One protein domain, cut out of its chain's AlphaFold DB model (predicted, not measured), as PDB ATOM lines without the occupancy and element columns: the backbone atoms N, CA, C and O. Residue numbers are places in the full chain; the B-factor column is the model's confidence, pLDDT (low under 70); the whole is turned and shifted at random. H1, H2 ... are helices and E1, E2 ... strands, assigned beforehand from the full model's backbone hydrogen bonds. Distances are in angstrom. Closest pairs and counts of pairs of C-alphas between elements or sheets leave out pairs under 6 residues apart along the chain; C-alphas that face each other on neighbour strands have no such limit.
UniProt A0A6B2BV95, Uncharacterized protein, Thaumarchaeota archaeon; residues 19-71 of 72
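AT A GLANCE: This is residues 19 to 71 of the 72 residues of an uncharacterized protein of Thaumarchaeota archaeon (UniProt A0A6B2BV95). A long, thin two-stranded hairpin, E1 and E2, ends in a small head, where the short strand E3 pairs with the last residues of E2 and the helix H1 stands up from the sheet. The hairpin makes most of the length, and its turn, residues 30 to 34, lies at the end far from the head. The printed part has 53 residues, with three named strands and one named helix in the order E1, E2, E3, H1; the sheet runs E1, E2, E3, antiparallel throughout, and the class is mixed, helices and strands. The whole is extended, with a radius of gyration of the C-alphas of 17.4 A and spans of 59 by 21 by 10 A.

HOW THE PARTS SIT: E1, residues 19 to 29, and E2, residues 35 to 49, form a hairpin, antiparallel at 165 degrees between their directions. N 20 and O 47, 2.8 A apart, and N 36 and O 28, 2.9 A apart, are within hydrogen-bond range. E2 bends by 67 degrees at residue 39. Its pairing is staggered: residues 35 to 48 pair with E1, and residues 48 to 49 pair with E3, residues 56 to 58. E2 and E3 form a second hairpin, with N 48 and O 58 within hydrogen-bond range at 2.7 A. E1, E2 and E3 make a meander, each strand the antiparallel neighbour of the one before. E1 and E3 are the edge strands, and they are apart. The sheet is only just strongly twisted, with C-alphas up to 4.5 A off its best plane. H1, residues 61 to 69, is on the sheet at a height of 8.2 A over it. It lies over E3 and stands up from the sheet, its line rising 46 degrees out of the local plane. The closest C-alphas of E3 and H1 are those of Ala 58 and Ala 64, 5.1 A apart. In H1 every O i to N i+4 pair is within hydrogen-bond range.

IN THESE COORDINATES: E1 begins at C-alpha 19, (218.831, 148.865, 172.799), and measures 31.5 A from first to last C-alpha. E2 begins at C-alpha 35, (214.503, 147.104, 202.343), and measures 34.0 A. E3 has three residues, and H1 has nine, ending at C-alpha 69, (220.312, 145.479, 156.407).

THE WHOLE: The C-alphas of Asp 32 and Ser 71 are the two farthest apart, at 59.1 A. The printed part has no cut. The links from E1 to E2 and from E3 to H1 are tight, and that from E2 to E3 is short. The mean pLDDT of the printed part is 89.1, and residues 40 and 71 are under 70.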
ATOM      1  N   ARG A  19     220.176 148.812 172.208       94.62
ATOM      2  CA  ARG A  19     218.831 148.865 172.799       94.62
ATOM      3  C   ARG A  19     218.912 149.647 174.113       94.62
ATOM      4  O   ARG A  19     219.724 149.311 174.972       94.62
ATOM      5  N   ILE A  20     218.137 150.717 174.237       92.06
ATOM      6  CA  ILE A  20     218.076 151.556 175.435       92.06
ATOM      7  C   ILE A  20     216.812 151.183 176.193       92.06
ATOM      8  O   ILE A  20     215.707 151.448 175.717       92.06
ATOM      9  N   CYS A  21     216.989 150.577 177.360       90.31
ATOM     10  CA  CYS A  21     215.903 150.222 178.259       90.31
ATOM     11  C   CYS A  21     216.170 150.804 179.642       90.31
ATOM     12  O   CYS A  21     217.311 150.839 180.104       90.31
ATOM     13  N   THR A  22     215.111 151.310 180.260       88.19
ATOM     14  CA  THR A  22     215.106 151.733 181.655       88.19
ATOM     15  C   THR A  22     214.446 150.622 182.444       88.19
ATOM     16  O   THR A  22     213.284 150.310 182.194       88.19
ATOM     17  N   GLU A  23     215.199 150.020 183.354       88.75
ATOM     18  CA  GLU A  23     214.661 149.093 184.340       88.75
ATOM     19  C   GLU A  23     214.369 149.885 185.611       88.75
ATOM     20  O   GLU A  23     215.223 150.622 186.113       88.75
ATOM     21  N   SER A  24     213.142 149.770 186.103       85.25
ATOM     22  CA  SER A  24     212.774 150.245 187.432       85.25
ATOM     23  C   SER A  24     212.669 149.042 188.357       85.25
ATOM     24  O   SER A  24     212.172 147.997 187.957       85.25
ATOM     25  N   THR A  25     213.197 149.161 189.570       87.44
ATOM     26  CA  THR A  25     213.068 148.135 190.607       87.44
ATOM     27  C   THR A  25     212.455 148.783 191.829       87.44
ATOM     28  O   THR A  25     213.001 149.763 192.344       87.44
ATOM     29  N   GLU A  26     211.334 148.241 192.283       87.00
ATOM     30  CA  GLU A  26     210.665 148.714 193.488       87.00
ATOM     31  C   GLU A  26     211.249 148.042 194.737       87.00
ATOM     32  O   GLU A  26     211.603 146.862 194.739       87.00
ATOM     33  N   TYR A  27     211.368 148.819 195.810       89.69
ATOM     34  CA  TYR A  27     211.803 148.339 197.117       89.69
ATOM     35  C   TYR A  27     210.812 148.818 198.170       89.69
ATOM     36  O   TYR A  27     210.450 149.997 198.199       89.69
ATOM     37  N   GLU A  28     210.408 147.916 199.051       91.44
ATOM     38  CA  GLU A  28     209.572 148.207 200.206       91.44
ATOM     39  C   GLU A  28     210.464 148.485 201.409       91.44
ATOM     40  O   GLU A  28     211.370 147.711 201.708       91.44
ATOM     41  N   LEU A  29     210.226 149.612 202.079       93.50
ATOM     42  CA  LEU A  29     210.913 149.981 203.312       93.50
ATOM     43  C   LEU A  29     210.062 149.552 204.507       93.50
ATOM     44  O   LEU A  29     208.995 150.121 204.751       93.50
ATOM     45  N   SER A  30     210.562 148.589 205.269       92.69
ATOM     46  CA  SER A  30     209.938 148.122 206.503       92.69
ATOM     47  C   SER A  30     210.179 149.105 207.652       92.69
ATOM     48  O   SER A  30     211.139 149.878 207.659       92.69
ATOM     49  N   ALA A  31     209.302 149.084 208.659       92.56
ATOM     50  CA  ALA A  31     209.380 149.993 209.809       92.56
ATOM     51  C   ALA A  31     210.648 149.793 210.667       92.56
ATOM     52  O   ALA A  31     211.055 150.701 211.389       92.56
ATOM     53  N   ASP A  32     211.277 148.620 210.580       93.94
ATOM     54  CA  ASP A  32     212.573 148.299 211.185       93.94
ATOM     55  C   ASP A  32     213.781 148.828 210.382       93.94
ATOM     56  O   ASP A  32     214.915 148.743 210.851       93.94
ATOM     57  N   GLY A  33     213.547 149.426 209.207       93.56
ATOM     58  CA  GLY A  33     214.576 150.020 208.356       93.56
ATOM     59  C   GLY A  33     215.179 149.073 207.315       93.56
ATOM     60  O   GLY A  33     216.099 149.483 206.604       93.56
ATOM     61  N   CYS A  34     214.692 147.835 207.197       91.88
ATOM     62  CA  CYS A  34     215.088 146.934 206.118       91.88
ATOM     63  C   CYS A  34     214.380 147.271 204.799       91.88
ATOM     64  O   CYS A  34     213.229 147.701 204.791       91.88
ATOM     65  N   TYR A  35     215.078 147.040 203.685       89.25
ATOM     66  CA  TYR A  35     214.503 147.104 202.343       89.25
ATOM     67  C   TYR A  35     214.299 145.690 201.799       89.25
ATOM     68  O   TYR A  35     215.248 144.904 201.763       89.25
ATOM     69  N   GLU A  36     213.098 145.392 201.315       88.50
ATOM     70  CA  GLU A  36     212.783 144.163 200.585       88.50
ATOM     71  C   GLU A  36     212.457 144.507 199.129       88.50
ATOM     72  O   GLU A  36     211.873 145.549 198.840       88.50
ATOM     73  N   LYS A  37     212.897 143.679 198.176       86.50
ATOM     74  CA  LYS A  37     212.626 143.918 196.753       86.50
ATOM     75  C   LYS A  37     211.152 143.605 196.474       86.50
ATOM     76  O   LYS A  37     210.779 142.434 196.508       86.50
ATOM     77  N   ALA A  38     210.357 144.620 196.146       80.56
ATOM     78  CA  ALA A  38     209.024 144.420 195.589       80.56
ATOM     79  C   ALA A  38     209.160 143.963 194.129       80.56
ATOM     80  O   ALA A  38     210.000 144.462 193.379       80.56
ATOM     81  N   GLU A  39     208.368 142.974 193.714       70.38
ATOM     82  CA  GLU A  39     208.555 142.250 192.446       70.38
ATOM     83  C   GLU A  39     208.319 143.063 191.160       70.38
ATOM     84  O   GLU A  39     208.457 142.528 190.058       70.38
ATOM     85  N   THR A  40     208.033 144.358 191.222       62.97
ATOM     86  CA  THR A  40     207.761 145.120 190.006       62.97
ATOM     87  C   THR A  40     209.061 145.547 189.330       62.97
ATOM     88  O   THR A  40     209.725 146.504 189.726       62.97
ATOM     89  N   SER A  41     209.435 144.803 188.289       75.38
ATOM     90  CA  SER A  41     210.461 145.210 187.328       75.38
ATOM     91  C   SER A  41     209.773 145.675 186.044       75.38
ATOM     92  O   SER A  41     209.444 144.859 185.186       75.38
ATOM     93  N   GLU A  42     209.490 146.976 185.917       79.19
ATOM     94  CA  GLU A  42     209.003 147.537 184.651       79.19
ATOM     95  C   GLU A  42     210.216 147.851 183.760       79.19
ATOM     96  O   GLU A  42     211.030 148.723 184.086       79.19
ATOM     97  N   GLU A  43     210.352 147.118 182.647       83.31
ATOM     98  CA  GLU A  43     211.321 147.406 181.584       83.31
ATOM     99  C   GLU A  43     210.658 148.314 180.543       83.31
ATOM    100  O   GLU A  43     209.818 147.881 179.749       83.31
ATOM    101  N   LYS A  44     211.069 149.583 180.503       86.38
ATOM    102  CA  LYS A  44     210.628 150.529 179.476       86.38
ATOM    103  C   LYS A  44     211.743 150.776 178.473       86.38
ATOM    104  O   LYS A  44     212.710 151.487 178.754       86.38
ATOM    105  N   CYS A  45     211.599 150.215 177.279       89.56
ATOM    106  CA  CYS A  45     212.558 150.421 176.200       89.56
ATOM    107  C   CYS A  45     212.204 151.645 175.354       89.56
ATOM    108  O   CYS A  45     211.092 151.772 174.853       89.56
ATOM    109  N   SER A  46     213.170 152.550 175.191       88.44
ATOM    110  CA  SER A  46     213.058 153.753 174.354       88.44
ATOM    111  C   SER A  46     213.442 153.507 172.891       88.44
ATOM    112  O   SER A  46     213.289 154.402 172.067       88.44
ATOM    113  N   GLY A  47     213.972 152.321 172.575       94.56
ATOM    114  CA  GLY A  47     214.331 151.904 171.220       94.56
ATOM    115  C   GLY A  47     215.821 151.616 171.048       94.56
ATOM    116  O   GLY A  47     216.538 151.304 171.999       94.56
ATOM    117  N   PHE A  48     216.292 151.703 169.809       96.25
ATOM    118  CA  PHE A  48     217.631 151.342 169.366       96.25
ATOM    119  C   PHE A  48     218.417 152.587 168.965       96.25
ATOM    120  O   PHE A  48     218.112 153.264 167.983       96.25
ATOM    121  N   ALA A  49     219.463 152.882 169.728       96.31
ATOM    122  CA  ALA A  49     220.287 154.066 169.600       96.31
ATOM    123  C   ALA A  49     221.604 153.813 168.859       96.31
ATOM    124  O   ALA A  49     222.201 152.736 168.914       96.31
ATOM    125  N   CYS A  50     222.132 154.870 168.251       95.44
ATOM    126  CA  CYS A  50     223.502 154.913 167.773       95.44
ATOM    127  C   CYS A  50     224.487 154.736 168.948       95.44
ATOM    128  O   CYS A  50     224.456 155.538 169.889       95.44
ATOM    129  N   PRO A  51     225.438 153.785 168.880       94.56
ATOM    130  CA  PRO A  51     226.409 153.550 169.949       94.56
ATOM    131  C   PRO A  51     227.372 154.717 170.197       94.56
ATOM    132  O   PRO A  51     227.983 154.758 171.265       94.56
ATOM    133  N   PHE A  52     227.504 155.643 169.240       94.75
ATOM    134  CA  PHE A  52     228.470 156.743 169.282       94.75
ATOM    135  C   PHE A  52     227.881 158.088 169.711       94.75
ATOM    136  O   PHE A  52     228.585 158.875 170.331       94.75
ATOM    137  N   CYS A  53     226.630 158.389 169.345       94.38
ATOM    138  CA  CYS A  53     226.001 159.685 169.641       94.38
ATOM    139  C   CYS A  53     224.687 159.580 170.423       94.38
ATOM    140  O   CYS A  53     224.091 160.608 170.730       94.38
ATOM    141  N   GLY A  54     224.206 158.363 170.705       93.81
ATOM    142  CA  GLY A  54     222.979 158.130 171.471       93.81
ATOM    143  C   GLY A  54     221.677 158.456 170.732       93.81
ATOM    144  O   GLY A  54     220.612 158.372 171.326       93.81
ATOM    145  N   PHE A  55     221.727 158.825 169.448       95.12
ATOM    146  CA  PHE A  55     220.518 159.101 168.667       95.12
ATOM    147  C   PHE A  55     219.681 157.838 168.465       95.12
ATOM    148  O   PHE A  55     220.221 156.855 167.962       95.12
ATOM    149  N   ILE A  56     218.389 157.877 168.799       95.62
ATOM    150  CA  ILE A  56     217.447 156.782 168.528       95.62
ATOM    151  C   ILE A  56     217.224 156.683 167.017       95.62
ATOM    152  O   ILE A  56     216.791 157.640 166.383       95.62
ATOM    153  N   ILE A  57     217.581 155.538 166.441       94.19
ATOM    154  CA  ILE A  57     217.478 155.247 165.005       94.19
ATOM    155  C   ILE A  57     216.199 154.467 164.696       94.19
ATOM    156  O   ILE A  57     215.617 154.658 163.634       94.19
ATOM    157  N   ALA A  58     215.778 153.601 165.614       94.94
ATOM    158  CA  ALA A  58     214.594 152.768 165.476       94.94
ATOM    159  C   ALA A  58     213.908 152.609 166.834       94.94
ATOM    160  O   ALA A  58     214.581 152.593 167.862       94.94
ATOM    161  N   GLU A  59     212.587 152.487 166.840       93.31
ATOM    162  CA  GLU A  59     211.795 152.316 168.066       93.31
ATOM    163  C   GLU A  59     211.670 150.836 168.449       93.31
ATOM    164  O   GLU A  59     211.683 150.485 169.627       93.31
ATOM    165  N   ASP A  60     211.643 149.957 167.448       93.81
ATOM    166  CA  ASP A  60     211.486 148.515 167.585       93.81
ATOM    167  C   ASP A  60     212.627 147.733 166.910       93.81
ATOM    168  O   ASP A  60     213.433 148.265 166.138       93.81
ATOM    169  N   GLU A  61     212.703 146.440 167.225       93.62
ATOM    170  CA  GLU A  61     213.768 145.562 166.741       93.62
ATOM    171  C   GLU A  61     213.701 145.338 165.225       93.62
ATOM    172  O   GLU A  61     214.741 145.265 164.568       93.62
ATOM    173  N   THR A  62     212.499 145.293 164.645       94.75
ATOM    174  CA  THR A  62     212.323 145.071 163.203       94.75
ATOM    175  C   THR A  62     212.917 146.241 162.432       94.75
ATOM    176  O   THR A  62     213.794 146.043 161.588       94.75
ATOM    177  N   SER A  63     212.537 147.465 162.801       93.81
ATOM    178  CA  SER A  63     213.075 148.700 162.226       93.81
ATOM    179  C   SER A  63     214.597 148.803 162.395       93.81
ATOM    180  O   SER A  63     215.308 149.240 161.483       93.81
ATOM    181  N   ALA A  64     215.130 148.361 163.539       93.44
ATOM    182  CA  ALA A  64     216.567 148.344 163.814       93.44
ATOM    183  C   ALA A  64     217.325 147.369 162.895       93.44
ATOM    184  O   ALA A  64     218.379 147.714 162.348       93.44
ATOM    185  N   ILE A  65     216.781 146.166 162.693       93.31
ATOM    186  CA  ILE A  65     217.343 145.152 161.795       93.31
ATOM    187  C   ILE A  65     217.273 145.626 160.341       93.31
ATOM    188  O   ILE A  65     218.260 145.503 159.614       93.31
ATOM    189  N   GLU A  66     216.144 146.186 159.906       93.12
ATOM    190  CA  GLU A  66     215.994 146.718 158.550       93.12
ATOM    191  C   GLU A  66     216.986 147.844 158.265       93.12
ATOM    192  O   GLU A  66     217.610 147.858 157.202       93.12
ATOM    193  N   PHE A  67     217.196 148.753 159.223       92.06
ATOM    194  CA  PHE A  67     218.210 149.797 159.104       92.06
ATOM    195  C   PHE A  67     219.601 149.198 158.871       92.06
ATOM    196  O   PHE A  67     220.281 149.597 157.926       92.06
ATOM    197  N   LEU A  68     219.998 148.206 159.677       90.88
ATOM    198  CA  LEU A  68     221.291 147.521 159.552       90.88
ATOM    199  C   LEU A  68     221.436 146.742 158.234       90.88
ATOM    200  O   LEU A  68     222.546 146.619 157.722       90.88
ATOM    201  N   ARG A  69     220.330 146.249 157.663       89.00
ATOM    202  CA  ARG A  69     220.312 145.479 156.407       89.00
ATOM    203  C   ARG A  69     220.226 146.327 155.138       89.00
ATOM    204  O   ARG A  69     220.618 145.833 154.089       89.00
ATOM    205  N   LYS A  70     219.763 147.581 155.201       73.69
ATOM    206  CA  LYS A  70     219.594 148.473 154.029       73.69
ATOM    207  C   LYS A  70     220.891 148.855 153.290       73.69
ATOM    208  O   LYS A  70     220.817 149.556 152.287       73.69
ATOM    209  N   SER A  71     222.060 148.412 153.751       56.19
ATOM    210  CA  SER A  71     223.345 148.583 153.049       56.19
ATOM    211  C   SER A  71     223.884 147.291 152.409       56.19
ATOM    212  O   SER A  71     225.073 147.234 152.100       56.19
TER     213      SER A  71